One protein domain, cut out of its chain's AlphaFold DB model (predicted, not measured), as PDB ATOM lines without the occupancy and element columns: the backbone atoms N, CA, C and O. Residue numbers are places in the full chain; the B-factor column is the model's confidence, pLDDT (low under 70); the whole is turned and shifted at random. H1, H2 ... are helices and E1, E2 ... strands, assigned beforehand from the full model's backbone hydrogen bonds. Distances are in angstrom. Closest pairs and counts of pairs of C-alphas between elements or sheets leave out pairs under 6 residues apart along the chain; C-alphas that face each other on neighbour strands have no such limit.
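What this domain is: This is residues 37 to 64 and 132 to 215 of the 217 residues of an uncharacterized protein of Pseudonocardia eucalypti (UniProt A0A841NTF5). Two antiparallel sheets meet at an angle near E5, and the long helix H2 covers the inside of this V, crossing the strands of the five-stranded sheet and reaching over part of the three-stranded one. H3 packs near one edge of the smaller sheet at E6, while the long link of residues 41 to 55 loops out from the other end of the domain, between E1 and E2. The printed part has 112 residues, with eight named strands E1 to E8 followed by three named helices H1 to H3; the sheets run E1 E2 E3 E4 E5 and E6 E7 E8, and the class is mixed, helices and strands. The whole is compact, with a radius of gyration of the C-alphas of 13.2 A, and spans 40 by 27 by 23 A, only just rounded.

How they stand to each other: Start with the larger sheet: E1 at residues 37 to 40, E2 at 56 to 63, E3 at 132 to 136, E4 at 139 to 142 and E5 at 148 to 151, with E1 and E5 as edge strands. In the hairpin of E1 and E2, look for N 39 and O 59, 3.0 A apart; between E2 and E3, N 60 and O 133 are 2.9 A apart. E3, E4 and E5 form a meander, each strand the antiparallel neighbour of the one before, with N 141 and O 134 at 2.9 A and N 150 and O 140 at 2.9 A. A second meander is E6, residues 155 to 161, E7, residues 164 to 169, and E8, residues 174 to 178; there N 159 and O 166 are 3.0 A apart, and N 167 and O 175 are 2.8 A apart. Where the sheets come near, the closest C-alphas of E5 and E7 are those of Val 150 and Gly 169, 5.7 A apart. H2, residues 186 to 201, is on one face of the larger sheet, giving two layers, a helix over a sheet, at a height over the sheet of 9.8 A; its closest C-alphas with E2 are those of Glu 58 and Leu 188, 5.2 A apart. It runs across the strands, only just, at 61 degrees to E3 on the local plane. H2 is also on the smaller sheet, over E6 and E7, and the C-alphas of Leu 155 and Ser 199, the closest of E6 and H2, are 5.5 A apart. H1, residues 179 to 182, only grazes both sheets; it is close to H2 but not clearly touching, with Val 182 and Trp 189 as the closest C-alphas at 5.7 A. H3, residues 208 to 214, only grazes the smaller sheet, and H2 and H3 are apart. In H2 and H3 every O i to N i+4 pair is within hydrogen-bond range; H1 is too short for such a pair.

Where its parts are: Find C-alpha 37 at (319.547, 259.991, 314.264), where E1 begins; it is 10.0 A long. E2 measures 20.6 A, E3 13.6 A, E4 10.7 A and E5 10.4 A. E6 measures 16.4 A, E7 15.9 A and E8 13.4 A. H1 is 5.2 A long. From C-alpha 186 at (320.768, 270.806, 307.679), H2 runs 22.1 A. H3 is 9.9 A long and ends at C-alpha 214, at (330.029, 272.806, 296.897).

The domain as a whole: The two C-alphas farthest apart, those of Asp 46 and Pro 208, are 41.2 A apart. Residues 65 to 131 are not printed, and C-alphas 64 and 132 are 9.4 A apart across this cut. Of the links that are printed whole, E1 to E2 is long, with 15 residues. Residues 205 to 206 pair with residues 157 to 158 of E6, parallel. The mean pLDDT of the printed part is 82.9, and residues 40 to 53 and 144 to 147 are under 70.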
ATOM      1  N   ASP A  37     319.875 259.269 313.051       77.62
ATOM      2  CA  ASP A  37     319.547 259.991 314.264       77.62
ATOM      3  C   ASP A  37     320.205 261.372 314.140       77.62
ATOM      4  O   ASP A  37     321.423 261.517 314.272       77.62
ATOM      5  N   THR A  38     319.417 262.392 313.808       78.12
ATOM      6  CA  THR A  38     319.858 263.793 313.791       78.12
ATOM      7  C   THR A  38     319.451 264.438 315.102       78.12
ATOM      8  O   THR A  38     318.271 264.426 315.453       78.12
ATOM      9  N   VAL A  39     320.407 265.010 315.825       74.69
ATOM     10  CA  VAL A  39     320.135 265.677 317.096       74.69
ATOM     11  C   VAL A  39     320.774 267.053 317.048       74.69
ATOM     12  O   VAL A  39     321.997 267.173 317.025       74.69
ATOM     13  N   SER A  40     319.934 268.086 317.056       67.38
ATOM     14  CA  SER A  40     320.391 269.443 317.343       67.38
ATOM     15  C   SER A  40     320.652 269.548 318.832       67.38
ATOM     16  O   SER A  40     319.766 269.279 319.651       67.38
ATOM     17  N   HIS A  41     321.893 269.859 319.191       64.62
ATOM     18  CA  HIS A  41     322.322 269.903 320.573       64.62
ATOM     19  C   HIS A  41     322.766 271.317 320.913       64.62
ATOM     20  O   HIS A  41     323.937 271.655 320.846       64.62
ATOM     21  N   ARG A  42     321.805 272.158 321.299       58.97
ATOM     22  CA  ARG A  42     322.107 273.504 321.792       58.97
ATOM     23  C   ARG A  42     322.713 273.393 323.195       58.97
ATOM     24  O   ARG A  42     322.036 272.919 324.111       58.97
ATOM     25  N   PRO A  43     323.981 273.768 323.379       51.78
ATOM     26  CA  PRO A  43     324.749 273.367 324.536       51.78
ATOM     27  C   PRO A  43     324.531 274.347 325.678       51.78
ATOM     28  O   PRO A  43     325.150 275.401 325.760       51.78
ATOM     29  N   GLY A  44     323.652 273.964 326.592       49.16
ATOM     30  CA  GLY A  44     323.717 274.479 327.950       49.16
ATOM     31  C   GLY A  44     324.717 273.689 328.787       49.16
ATOM     32  O   GLY A  44     325.591 274.278 329.409       49.16
ATOM     33  N   LEU A  45     324.603 272.359 328.835       49.34
ATOM     34  CA  LEU A  45     325.186 271.562 329.917       49.34
ATOM     35  C   LEU A  45     325.485 270.112 329.469       49.34
ATOM     36  O   LEU A  45     324.669 269.490 328.799       49.34
ATOM     37  N   ASP A  46     326.620 269.578 329.941       53.75
ATOM     38  CA  ASP A  46     326.933 268.140 330.121       53.75
ATOM     39  C   ASP A  46     327.670 267.341 329.011       53.75
ATOM     40  O   ASP A  46     327.521 266.125 328.879       53.75
ATOM     41  N   GLN A  47     328.592 267.969 328.271       62.56
ATOM     42  CA  GLN A  47     329.487 267.266 327.326       62.56
ATOM     43  C   GLN A  47     330.745 266.688 328.004       62.56
ATOM     44  O   GLN A  47     331.873 266.999 327.639       62.56
ATOM     45  N   ARG A  48     330.578 265.810 329.003       58.34
ATOM     46  CA  ARG A  48     331.716 265.229 329.761       58.34
ATOM     47  C   ARG A  48     332.584 264.249 328.967       58.34
ATOM     48  O   ARG A  48     333.682 263.912 329.393       58.34
ATOM     49  N   TRP A  49     332.074 263.752 327.844       61.97
ATOM     50  CA  TRP A  49     332.743 262.756 327.006       61.97
ATOM     51  C   TRP A  49     333.589 263.379 325.885       61.97
ATOM     52  O   TRP A  49     334.245 262.644 325.148       61.97
ATOM     53  N   PHE A  50     333.582 264.711 325.747       63.72
ATOM     54  CA  PHE A  50     334.267 265.432 324.681       63.72
ATOM     55  C   PHE A  50     335.301 266.408 325.260       63.72
ATOM     56  O   PHE A  50     334.995 267.197 326.144       63.72
ATOM     57  N   ALA A  51     336.549 266.325 324.791       61.97
ATOM     58  CA  ALA A  51     337.693 266.984 325.431       61.97
ATOM     59  C   ALA A  51     337.897 268.463 325.042       61.97
ATOM     60  O   ALA A  51     338.821 269.100 325.548       61.97
ATOM     61  N   ARG A  52     337.085 269.021 324.132       67.81
ATOM     62  CA  ARG A  52     337.223 270.418 323.692       67.81
ATOM     63  C   ARG A  52     336.414 271.340 324.601       67.81
ATOM     64  O   ARG A  52     335.291 271.019 324.968       67.81
ATOM     65  N   ALA A  53     336.983 272.501 324.915       63.72
ATOM     66  CA  ALA A  53     336.320 273.524 325.726       63.72
ATOM     67  C   ALA A  53     335.110 274.161 325.017       63.72
ATOM     68  O   ALA A  53     334.211 274.682 325.671       63.72
ATOM     69  N   GLU A  54     335.092 274.126 323.682       74.81
ATOM     70  CA  GLU A  54     333.993 274.657 322.883       74.81
ATOM     71  C   GLU A  54     332.870 273.641 322.719       74.81
ATOM     72  O   GLU A  54     333.138 272.468 322.437       74.81
ATOM     73  N   PRO A  55     331.611 274.083 322.824       81.38
ATOM     74  CA  PRO A  55     330.521 273.147 322.875       81.38
ATOM     75  C   PRO A  55     330.109 272.642 321.485       81.38
ATOM     76  O   PRO A  55     330.142 273.369 320.489       81.38
ATOM     77  N   ILE A  56     329.669 271.386 321.433       84.69
ATOM     78  CA  ILE A  56     328.977 270.811 320.275       84.69
ATOM     79  C   ILE A  56     327.622 271.503 320.125       84.69
ATOM     80  O   ILE A  56     326.866 271.542 321.095       84.69
ATOM     81  N   LEU A  57     327.332 272.002 318.922       86.19
ATOM     82  CA  LEU A  57     326.055 272.620 318.551       86.19
ATOM     83  C   LEU A  57     325.130 271.630 317.835       86.19
ATOM     84  O   LEU A  57     323.916 271.635 318.020       86.19
ATOM     85  N   GLU A  58     325.695 270.772 316.990       88.56
ATOM     86  CA  GLU A  58     324.918 269.901 316.113       88.56
ATOM     87  C   GLU A  58     325.560 268.523 315.997       88.56
ATOM     88  O   GLU A  58     326.786 268.392 315.934       88.56
ATOM     89  N   VAL A  59     324.723 267.484 315.949       87.94
ATOM     90  CA  VAL A  59     325.152 266.087 315.842       87.94
ATOM     91  C   VAL A  59     324.309 265.349 314.810       87.94
ATOM     92  O   VAL A  59     323.093 265.530 314.691       87.94
ATOM     93  N   VAL A  60     324.955 264.453 314.075       87.69
ATOM     94  CA  VAL A  60     324.289 263.459 313.241       87.69
ATOM     95  C   VAL A  60     324.947 262.100 313.416       87.69
ATOM     96  O   VAL A  60     326.172 261.962 313.408       87.69
ATOM     97  N   GLN A  61     324.124 261.072 313.573       85.94
ATOM     98  CA  GLN A  61     324.563 259.693 313.670       85.94
ATOM     99  C   GLN A  61     323.826 258.839 312.643       85.94
ATOM    100  O   GLN A  61     322.609 258.915 312.512       85.94
ATOM    101  N   ALA A  62     324.543 257.973 311.931       84.19
ATOM    102  CA  ALA A  62     323.914 256.991 311.051       84.19
ATOM    103  C   ALA A  62     324.664 255.662 311.033       84.19
ATOM    104  O   ALA A  62     325.839 255.564 311.396       84.19
ATOM    105  N   ARG A  63     323.984 254.604 310.584       78.12
ATOM    106  CA  ARG A  63     324.607 253.287 310.407       78.12
ATOM    107  C   ARG A  63     325.532 253.288 309.188       78.12
ATOM    108  O   ARG A  63     325.094 253.578 308.081       78.12
ATOM    109  N   ARG A  64     326.798 252.904 309.364       74.44
ATOM    110  CA  ARG A  64     327.825 252.941 308.310       74.44
ATOM    111  C   ARG A  64     327.458 252.025 307.131       74.44
ATOM    112  O   ARG A  64     327.222 250.832 307.328       74.44
ATOM    113  N   LEU A 132     329.346 258.824 313.622       85.56
ATOM    114  CA  LEU A 132     328.906 259.999 314.367       85.56
ATOM    115  C   LEU A 132     329.692 261.195 313.843       85.56
ATOM    116  O   LEU A 132     330.920 261.147 313.846       85.56
ATOM    117  N   VAL A 133     329.002 262.245 313.421       88.62
ATOM    118  CA  VAL A 133     329.609 263.526 313.059       88.62
ATOM    119  C   VAL A 133     329.006 264.591 313.954       88.62
ATOM    120  O   VAL A 133     327.801 264.584 314.212       88.62
ATOM    121  N   TYR A 134     329.846 265.485 314.445       88.88
ATOM    122  CA  TYR A 134     329.432 266.580 315.303       88.88
ATOM    123  C   TYR A 134     330.156 267.861 314.897       88.88
ATOM    124  O   TYR A 134     331.306 267.824 314.456       88.88
ATOM    125  N   ALA A 135     329.465 268.986 315.027       90.00
ATOM    126  CA  ALA A 135     329.987 270.306 314.714       90.00
ATOM    127  C   ALA A 135     329.771 271.249 315.897       90.00
ATOM    128  O   ALA A 135     328.710 271.247 316.530       90.00
ATOM    129  N   GLY A 136     330.796 272.036 316.195       88.44
ATOM    130  CA  GLY A 136     330.726 273.174 317.098       88.44
ATOM    131  C   GLY A 136     330.706 274.489 316.325       88.44
ATOM    132  O   GLY A 136     330.405 274.528 315.133       88.44
ATOM    133  N   VAL A 137     331.049 275.570 317.021       88.25
ATOM    134  CA  VAL A 137     331.075 276.926 316.454       88.25
ATOM    135  C   VAL A 137     332.059 277.042 315.303       88.25
ATOM    136  O   VAL A 137     331.739 277.624 314.271       88.25
ATOM    137  N   ASP A 138     333.274 276.539 315.509       89.25
ATOM    138  CA  ASP A 138     334.381 276.761 314.588       89.25
ATOM    139  C   ASP A 138     335.062 275.492 314.125       89.25
ATOM    140  O   ASP A 138     336.082 275.542 313.441       89.25
ATOM    141  N   TRP A 139     334.480 274.344 314.439       90.38
ATOM    142  CA  TRP A 139     335.137 273.069 314.287       90.38
ATOM    143  C   TRP A 139     334.138 271.956 313.990       90.38
ATOM    144  O   TRP A 139     332.963 272.024 314.345       90.38
ATOM    145  N   VAL A 140     334.626 270.909 313.338       91.44
ATOM    146  CA  VAL A 140     333.860 269.699 313.026       91.44
ATOM    147  C   VAL A 140     334.704 268.477 313.348       91.44
ATOM    148  O   VAL A 140     335.930 268.529 313.240       91.44
ATOM    149  N   GLY A 141     334.071 267.388 313.774       89.12
ATOM    150  CA  GLY A 141     334.761 266.151 314.118       89.12
ATOM    151  C   GLY A 141     333.958 264.893 313.819       89.12
ATOM    152  O   GLY A 141     332.736 264.927 313.645       89.12
ATOM    153  N   GLU A 142     334.672 263.769 313.775       86.25
ATOM    154  CA  GLU A 142     334.092 262.432 313.641       86.25
ATOM    155  C   GLU A 142     334.310 261.605 314.922       86.25
ATOM    156  O   GLU A 142     335.423 261.420 315.413       86.25
ATOM    157  N   GLY A 143     333.227 261.034 315.449       73.50
ATOM    158  CA  GLY A 143     333.208 260.259 316.691       73.50
ATOM    159  C   GLY A 143     333.632 258.799 316.563       73.50
ATOM    160  O   GLY A 143     333.245 257.987 317.399       73.50
ATOM    161  N   SER A 144     334.408 258.427 315.542       63.16
ATOM    162  CA  SER A 144     334.813 257.034 315.275       63.16
ATOM    163  C   SER A 144     335.898 256.484 316.230       63.16
ATOM    164  O   SER A 144     336.429 255.392 316.022       63.16
ATOM    165  N   GLY A 145     336.180 257.193 317.333       51.16
ATOM    166  CA  GLY A 145     337.023 256.730 318.442       51.16
ATOM    167  C   GLY A 145     338.383 257.420 318.571       51.16
ATOM    168  O   GLY A 145     339.107 257.114 319.513       51.16
ATOM    169  N   ARG A 146     338.733 258.349 317.671       53.00
ATOM    170  CA  ARG A 146     339.975 259.144 317.769       53.00
ATOM    171  C   ARG A 146     339.774 260.620 318.102       53.00
ATOM    172  O   ARG A 146     340.758 261.306 318.336       53.00
ATOM    173  N   GLY A 147     338.528 261.096 318.164       60.19
ATOM    174  CA  GLY A 147     338.257 262.505 318.458       60.19
ATOM    175  C   GLY A 147     338.932 263.449 317.460       60.19
ATOM    176  O   GLY A 147     339.288 264.565 317.826       60.19
ATOM    177  N   GLU A 148     339.143 262.995 316.219       77.00
ATOM    178  CA  GLU A 148     339.746 263.804 315.166       77.00
ATOM    179  C   GLU A 148     338.771 264.938 314.838       77.00
ATOM    180  O   GLU A 148     337.643 264.714 314.390       77.00
ATOM    181  N   CYS A 149     339.190 266.160 315.159       86.00
ATOM    182  CA  CYS A 149     338.426 267.378 314.949       86.00
ATOM    183  C   CYS A 149     339.306 268.375 314.209       86.00
ATOM    184  O   CYS A 149     340.489 268.500 314.512       86.00
ATOM    185  N   VAL A 150     338.718 269.124 313.288       90.00
ATOM    186  CA  VAL A 150     339.419 270.144 312.508       90.00
ATOM    187  C   VAL A 150     338.680 271.469 312.651       90.00
ATOM    188  O   VAL A 150     337.449 271.500 312.692       90.00
ATOM    189  N   GLY A 151     339.435 272.565 312.757       90.19
ATOM    190  CA  GLY A 151     338.885 273.917 312.703       90.19
ATOM    191  C   GLY A 151     338.361 274.221 311.300       90.19
ATOM    192  O   GLY A 151     339.117 274.219 310.337       90.19
ATOM    193  N   THR A 152     337.067 274.482 311.173       90.62
ATOM    194  CA  THR A 152     336.388 274.775 309.903       90.62
ATOM    195  C   THR A 152     336.720 276.157 309.342       90.62
ATOM    196  O   THR A 152     336.570 276.352 308.141       90.62
ATOM    197  N   TYR A 153     337.193 277.094 310.174       90.56
ATOM    198  CA  TYR A 153     337.552 278.469 309.783       90.56
ATOM    199  C   TYR A 153     339.050 278.672 309.491       90.56
ATOM    200  O   TYR A 153     339.427 279.747 309.033       90.56
ATOM    201  N   ASP A 154     339.898 277.674 309.760       90.19
ATOM    202  CA  ASP A 154     341.345 277.721 309.491       90.19
ATOM    203  C   ASP A 154     341.799 276.455 308.747       90.19
ATOM    204  O   ASP A 154     342.698 275.717 309.167       90.19
ATOM    205  N   LEU A 155     341.102 276.154 307.648       92.38
ATOM    206  CA  LEU A 155     341.434 275.028 306.781       92.38
ATOM    207  C   LEU A 155     342.556 275.409 305.815       92.38
ATOM    208  O   LEU A 155     342.532 276.470 305.196       92.38
ATOM    209  N   SER A 156     343.512 274.501 305.638       93.12
ATOM    210  CA  SER A 156     344.541 274.602 304.602       93.12
ATOM    211  C   SER A 156     344.034 274.090 303.256       93.12
ATOM    212  O   SER A 156     344.334 274.681 302.219       93.12
ATOM    213  N   ARG A 157     343.233 273.015 303.258       93.00
ATOM    214  CA  ARG A 157     342.722 272.379 302.038       93.00
ATOM    215  C   ARG A 157     341.322 271.803 302.215       93.00
ATOM    216  O   ARG A 157     341.021 271.161 303.223       93.00
ATOM    217  N   ILE A 158     340.504 271.978 301.180       93.38
ATOM    218  CA  ILE A 158     339.151 271.439 301.041       93.38
ATOM    219  C   ILE A 158     339.102 270.632 299.741       93.38
ATOM    220  O   ILE A 158     339.323 271.167 298.652       93.38
ATOM    221  N   ALA A 159     338.805 269.340 299.836       91.75
ATOM    222  CA  ALA A 159     338.687 268.468 298.672       91.75
ATOM    223  C   ALA A 159     337.462 267.563 298.776       91.75
ATOM    224  O   ALA A 159     337.072 267.137 299.861       91.75
ATOM    225  N   LEU A 160     336.870 267.240 297.632       88.94
ATOM    226  CA  LEU A 160     335.778 266.284 297.534       88.94
ATOM    227  C   LEU A 160     336.268 265.038 296.794       88.94
ATOM    228  O   LEU A 160     336.537 265.078 295.595       88.94
ATOM    229  N   THR A 161     336.387 263.925 297.516       85.31
ATOM    230  CA  THR A 161     336.858 262.644 296.974       85.31
ATOM    231  C   THR A 161     335.695 261.659 296.952       85.31
ATOM    232  O   THR A 161     335.322 261.081 297.976       85.31
ATOM    233  N   GLY A 162     335.091 261.481 295.776       82.19
ATOM    234  CA  GLY A 162     333.856 260.710 295.625       82.19
ATOM    235  C   GLY A 162     332.699 261.387 296.363       82.19
ATOM    236  O   GLY A 162     332.234 262.435 295.932       82.19
ATOM    237  N   ASP A 163     332.274 260.793 297.478       79.81
ATOM    238  CA  ASP A 163     331.199 261.295 298.346       79.81
ATOM    239  C   ASP A 163     331.700 261.729 299.738       79.81
ATOM    240  O   ASP A 163     330.906 261.938 300.664       79.81
ATOM    241  N   ALA A 164     333.020 261.805 299.916       85.75
ATOM    242  CA  ALA A 164     333.653 262.246 301.151       85.75
ATOM    243  C   ALA A 164     334.205 263.668 300.994       85.75
ATOM    244  O   ALA A 164     334.942 263.967 300.053       85.75
ATOM    245  N   LEU A 165     333.856 264.525 301.947       89.50
ATOM    246  CA  LEU A 165     334.430 265.842 302.153       89.50
ATOM    247  C   LEU A 165     335.707 265.690 302.982       89.50
ATOM    248  O   LEU A 165     335.653 265.319 304.151       89.50
ATOM    249  N   GLN A 166     336.850 265.964 302.368       91.81
ATOM    250  CA  GLN A 166     338.161 265.886 302.998       91.81
ATOM    251  C   GLN A 166     338.595 267.284 303.416       91.81
ATOM    252  O   GLN A 166     338.779 268.173 302.579       91.81
ATOM    253  N   LEU A 167     338.743 267.468 304.721       93.12
ATOM    254  CA  LEU A 167     339.133 268.717 305.354       93.12
ATOM    255  C   LEU A 167     340.537 268.555 305.913       93.12
ATOM    256  O   LEU A 167     340.802 267.612 306.656       93.12
ATOM    257  N   THR A 168     341.437 269.462 305.555       92.81
ATOM    258  CA  THR A 168     342.783 269.510 306.134       92.81
ATOM    259  C   THR A 168     342.927 270.814 306.901       92.81
ATOM    260  O   THR A 168     342.744 271.889 306.330       92.81
ATOM    261  N   GLY A 169     343.216 270.720 308.196       90.56
ATOM    262  CA  GLY A 169     343.546 271.861 309.041       90.56
ATOM    263  C   GLY A 169     344.921 272.431 308.705       90.56
ATOM    264  O   GLY A 169     345.734 271.805 308.015       90.56
ATOM    265  N   ARG A 170     345.204 273.643 309.181       86.62
ATOM    266  CA  ARG A 170     346.536 274.255 309.056       86.62
ATOM    267  C   ARG A 170     347.630 273.494 309.819       86.62
ATOM    268  O   ARG A 170     348.788 273.521 309.422       86.62
ATOM    269  N   ASP A 171     347.252 272.782 310.871       85.19
ATOM    270  CA  ASP A 171     348.098 271.884 311.665       85.19
ATOM    271  C   ASP A 171     348.434 270.554 310.957       85.19
ATOM    272  O   ASP A 171     349.178 269.737 311.493       85.19
ATOM    273  N   GLY A 172     347.893 270.326 309.754       84.88
ATOM    274  CA  GLY A 172     348.045 269.076 309.010       84.88
ATOM    275  C   GLY A 172     347.063 267.980 309.432       84.88
ATOM    276  O   GLY A 172     347.104 266.885 308.866       84.88
ATOM    277  N   THR A 173     346.155 268.256 310.376       87.56
ATOM    278  CA  THR A 173     345.109 267.308 310.771       87.56
ATOM    279  C   THR A 173     344.138 267.117 309.613       87.56
ATOM    280  O   THR A 173     343.581 268.080 309.087       87.56
ATOM    281  N   ARG A 174     343.919 265.865 309.210       89.62
ATOM    282  CA  ARG A 174     343.005 265.509 308.122       89.62
ATOM    283  C   ARG A 174     341.762 264.832 308.670       89.62
ATOM    284  O   ARG A 174     341.870 263.908 309.467       89.62
ATOM    285  N   LEU A 175     340.606 265.251 308.176       89.81
ATOM    286  CA  LEU A 175     339.309 264.699 308.530       89.81
ATOM    287  C   LEU A 175     338.504 264.406 307.265       89.81
ATOM    288  O   LEU A 175     338.240 265.300 306.464       89.81
ATOM    289  N   ASP A 176     338.084 263.154 307.114       89.19
ATOM    290  CA  ASP A 176     337.272 262.704 305.986       89.19
ATOM    291  C   ASP A 176     335.822 262.506 306.453       89.19
ATOM    292  O   ASP A 176     335.488 261.540 307.141       89.19
ATOM    293  N   LEU A 177     334.938 263.425 306.068       88.56
ATOM    294  CA  LEU A 177     333.528 263.413 306.439       88.56
ATOM    295  C   LEU A 177     332.662 262.866 305.298       88.56
ATOM    296  O   LEU A 177     332.757 263.344 304.170       88.56
ATOM    297  N   PRO A 178     331.757 261.909 305.542       86.88
ATOM    298  CA  PRO A 178     330.761 261.516 304.544       86.88
ATOM    299  C   PRO A 178     329.786 262.670 304.271       86.88
ATOM    300  O   PRO A 178     328.932 262.963 305.109       86.88
ATOM    301  N   LEU A 179     329.861 263.283 303.086       86.88
ATOM    302  CA  LEU A 179     329.102 264.497 302.759       86.88
ATOM    303  C   LEU A 179     327.596 264.297 302.959       86.88
ATOM    304  O   LEU A 179     326.963 265.039 303.696       86.88
ATOM    305  N   GLY A 180     327.037 263.214 302.420       84.06
ATOM    306  CA  GLY A 180     325.601 262.961 302.555       84.06
ATOM    307  C   GLY A 180     325.122 262.691 303.995       84.06
ATOM    308  O   GLY A 180     323.926 262.782 304.261       84.06
ATOM    309  N   LEU A 181     326.019 262.346 304.928       85.62
ATOM    310  CA  LEU A 181     325.662 262.237 306.346       85.62
ATOM    311  C   LEU A 181     325.651 263.615 307.008       85.62
ATOM    312  O   LEU A 181     324.742 263.903 307.775       85.62
ATOM    313  N   VAL A 182     326.640 264.454 306.692       88.81
ATOM    314  CA  VAL A 182     326.720 265.849 307.152       88.81
ATOM    315  C   VAL A 182     325.460 266.607 306.726       88.81
ATOM    316  O   VAL A 182     324.811 267.233 307.554       88.81
ATOM    317  N   GLU A 183     325.047 266.453 305.469       87.62
ATOM    318  CA  GLU A 183     323.833 267.069 304.917       87.62
ATOM    319  C   GLU A 183     322.526 266.551 305.510       87.62
ATOM    320  O   GLU A 183     321.495 267.218 305.420       87.62
ATOM    321  N   ALA A 184     322.538 265.354 306.102       83.75
ATOM    322  CA  ALA A 184     321.336 264.790 306.696       83.75
ATOM    323  C   ALA A 184     320.836 265.615 307.888       83.75
ATOM    324  O   ALA A 184     319.647 265.556 308.187       83.75
ATOM    325  N   ASN A 185     321.716 266.380 308.542       87.56
ATOM    326  CA  ASN A 185     321.329 267.425 309.480       87.56
ATOM    327  C   ASN A 185     321.610 268.798 308.834       87.56
ATOM    328  O   ASN A 185     322.760 269.236 308.831       87.56
ATOM    329  N   PRO A 186     320.584 269.505 308.315       87.81
ATOM    330  CA  PRO A 186     320.768 270.806 307.679       87.81
ATOM    331  C   PRO A 186     321.463 271.834 308.575       87.81
ATOM    332  O   PRO A 186     322.322 272.552 308.091       87.81
ATOM    333  N   ALA A 187     321.167 271.864 309.879       88.56
ATOM    334  CA  ALA A 187     321.799 272.808 310.802       88.56
ATOM    335  C   ALA A 187     323.299 272.518 310.982       88.56
ATOM    336  O   ALA A 187     324.119 273.434 311.029       88.56
ATOM    337  N   LEU A 188     323.673 271.234 311.014       90.81
ATOM    338  CA  LEU A 188     325.075 270.815 311.020       90.81
ATOM    339  C   LEU A 188     325.773 271.229 309.723       90.81
ATOM    340  O   LEU A 188     326.899 271.730 309.751       90.81
ATOM    341  N   TRP A 189     325.105 271.023 308.586       92.38
ATOM    342  CA  TRP A 189     325.645 271.397 307.288       92.38
ATOM    343  C   TRP A 189     325.815 272.909 307.147       92.38
ATOM    344  O   TRP A 189     326.862 273.351 306.684       92.38
ATOM    345  N   ASP A 190     324.856 273.697 307.626       92.00
ATOM    346  CA  ASP A 190     324.909 275.160 307.631       92.00
ATOM    347  C   ASP A 190     326.137 275.673 308.410       92.00
ATOM    348  O   ASP A 190     326.848 276.563 307.934       92.00
ATOM    349  N   LEU A 191     326.447 275.070 309.566       91.81
ATOM    350  CA  LEU A 191     327.643 275.391 310.358       91.81
ATOM    351  C   LEU A 191     328.936 275.069 309.607       91.81
ATOM    352  O   LEU A 191     329.805 275.931 309.457       91.81
ATOM    353  N   VAL A 192     329.053 273.837 309.109       93.56
ATOM    354  CA  VAL A 192     330.254 273.378 308.399       93.56
ATOM    355  C   VAL A 192     330.473 274.226 307.151       93.56
ATOM    356  O   VAL A 192     331.570 274.740 306.945       93.56
ATOM    357  N   TYR A 193     329.428 274.428 306.351       93.25
ATOM    358  CA  TYR A 193     329.479 275.196 305.113       93.25
ATOM    359  C   TYR A 193     329.869 276.657 305.343       93.25
ATOM    360  O   TYR A 193     330.650 277.210 304.566       93.25
ATOM    361  N   ASN A 194     329.388 277.278 306.425       92.94
ATOM    362  CA  ASN A 194     329.823 278.619 306.809       92.94
ATOM    363  C   ASN A 194     331.343 278.657 307.021       92.94
ATOM    364  O   ASN A 194     332.028 279.466 306.393       92.94
ATOM    365  N   GLY A 195     331.888 277.728 307.808       91.94
ATOM    366  CA  GLY A 195     333.334 277.599 307.991       91.94
ATOM    367  C   GLY A 195     334.088 277.380 306.672       91.94
ATOM    368  O   GLY A 195     335.066 278.079 306.405       91.94
ATOM    369  N   LEU A 196     333.591 276.507 305.782       92.75
ATOM    370  CA  LEU A 196     334.199 276.285 304.459       92.75
ATOM    371  C   LEU A 196     334.275 277.570 303.628       92.75
ATOM    372  O   LEU A 196     335.300 277.824 302.993       92.75
ATOM    373  N   ARG A 197     333.218 278.392 303.628       91.88
ATOM    374  CA  ARG A 197     333.209 279.677 302.910       91.88
ATOM    375  C   ARG A 197     334.240 280.645 303.471       91.88
ATOM    376  O   ARG A 197     334.952 281.275 302.693       91.88
ATOM    377  N   HIS A 198     334.345 280.734 304.795       91.56
ATOM    378  CA  HIS A 198     335.360 281.556 305.458       91.56
ATOM    379  C   HIS A 198     336.772 281.083 305.134       91.56
ATOM    380  O   HIS A 198     337.593 281.886 304.702       91.56
ATOM    381  N   SER A 199     337.033 279.781 305.243       91.69
ATOM    382  CA  SER A 199     338.329 279.198 304.888       91.69
ATOM    383  C   SER A 199     338.678 279.423 303.415       91.69
ATOM    384  O   SER A 199     339.802 279.796 303.094       91.69
ATOM    385  N   THR A 200     337.713 279.270 302.505       91.56
ATOM    386  CA  THR A 200     337.926 279.516 301.069       91.56
ATOM    387  C   THR A 200     338.256 280.986 300.806       91.56
ATOM    388  O   THR A 200     339.198 281.283 300.076       91.56
ATOM    389  N   ALA A 201     337.539 281.914 301.447       89.25
ATOM    390  CA  ALA A 201     337.825 283.344 301.348       89.25
ATOM    391  C   ALA A 201     339.168 283.735 301.991       89.25
ATOM    392  O   ALA A 201     339.803 284.688 301.544       89.25
ATOM    393  N   ALA A 202     339.624 282.984 302.998       88.12
ATOM    394  CA  ALA A 202     340.946 283.120 303.607       88.12
ATOM    395  C   ALA A 202     342.082 282.480 302.778       88.12
ATOM    396  O   ALA A 202     343.247 282.613 303.150       88.12
ATOM    397  N   GLY A 203     341.768 281.821 301.655       87.44
ATOM    398  CA  GLY A 203     342.751 281.251 300.730       87.44
ATOM    399  C   GLY A 203     342.992 279.746 300.865       87.44
ATOM    400  O   GLY A 203     344.016 279.266 300.384       87.44
ATOM    401  N   ALA A 204     342.084 278.993 301.494       90.38
ATOM    402  CA  ALA A 204     342.174 277.534 301.542       90.38
ATOM    403  C   ALA A 204     342.200 276.922 300.131       90.38
ATOM    404  O   ALA A 204     341.405 277.281 299.253       90.38
ATOM    405  N   GLU A 205     343.083 275.947 299.921       90.38
ATOM    406  CA  GLU A 205     343.208 275.261 298.640       90.38
ATOM    407  C   GLU A 205     341.944 274.455 298.340       90.38
ATOM    408  O   GLU A 205     341.529 273.597 299.121       90.38
ATOM    409  N   SER A 206     341.337 274.699 297.180       88.44
ATOM    410  CA  SER A 206     340.157 273.966 296.726       88.44
ATOM    411  C   SER A 206     340.218 273.698 295.225       88.44
ATOM    412  O   SER A 206     340.425 274.601 294.402       88.44
ATOM    413  N   ASP A 207     340.032 272.429 294.863       86.94
ATOM    414  CA  ASP A 207     339.996 271.994 293.468       86.94
ATOM    415  C   ASP A 207     338.784 272.617 292.738       86.94
ATOM    416  O   ASP A 207     337.727 272.768 293.365       86.94
ATOM    417  N   PRO A 208     338.873 272.979 291.440       84.81
ATOM    418  CA  PRO A 208     337.749 273.565 290.709       84.81
ATOM    419  C   PRO A 208     336.482 272.706 290.765       84.81
ATOM    420  O   PRO A 208     335.395 273.246 290.954       84.81
ATOM    421  N   THR A 209     336.618 271.375 290.707       84.50
ATOM    422  CA  THR A 209     335.468 270.460 290.801       84.50
ATOM    423  C   THR A 209     334.794 270.521 292.172       84.50
ATOM    424  O   THR A 209     333.569 270.453 292.283       84.50
ATOM    425  N   THR A 210     335.593 270.698 293.229       86.00
ATOM    426  CA  THR A 210     335.109 270.837 294.606       86.00
ATOM    427  C   THR A 210     334.395 272.173 294.784       86.00
ATOM    428  O   THR A 210     333.300 272.200 295.345       86.00
ATOM    429  N   ARG A 211     334.959 273.268 294.255       85.44
ATOM    430  CA  ARG A 211     334.328 274.597 294.287       85.44
ATOM    431  C   ARG A 211     332.989 274.623 293.564       85.44
ATOM    432  O   ARG A 211     332.025 275.150 294.112       85.44
ATOM    433  N   GLU A 212     332.913 274.018 292.384       85.94
ATOM    434  CA  GLU A 212     331.676 273.944 291.605       85.94
ATOM    435  C   GLU A 212     330.603 273.120 292.328       85.94
ATOM    436  O   GLU A 212     329.479 273.591 292.516       85.94
ATOM    437  N   ARG A 213     330.953 271.919 292.808       83.25
ATOM    438  CA  ARG A 213     330.003 271.036 293.505       83.25
ATOM    439  C   ARG A 213     329.494 271.619 294.815       83.25
ATOM    440  O   ARG A 213     328.301 271.531 295.088       83.25
ATOM    441  N   LEU A 214     330.385 272.204 295.613       82.69
ATOM    442  CA  LEU A 214     330.029 272.806 296.897       82.69
ATOM    443  C   LEU A 214     329.476 274.231 296.749       82.69
ATOM    444  O   LEU A 214     328.981 274.779 297.724       82.69
ATOM    445  N   ARG A 215     329.520 274.827 295.548       84.81
ATOM    446  CA  ARG A 215     329.133 276.226 295.275       84.81
ATOM    447  C   ARG A 215     329.900 277.239 296.136       84.81
ATOM    448  O   ARG A 215     329.348 278.241 296.587       84.81
TER     449      ARG A 215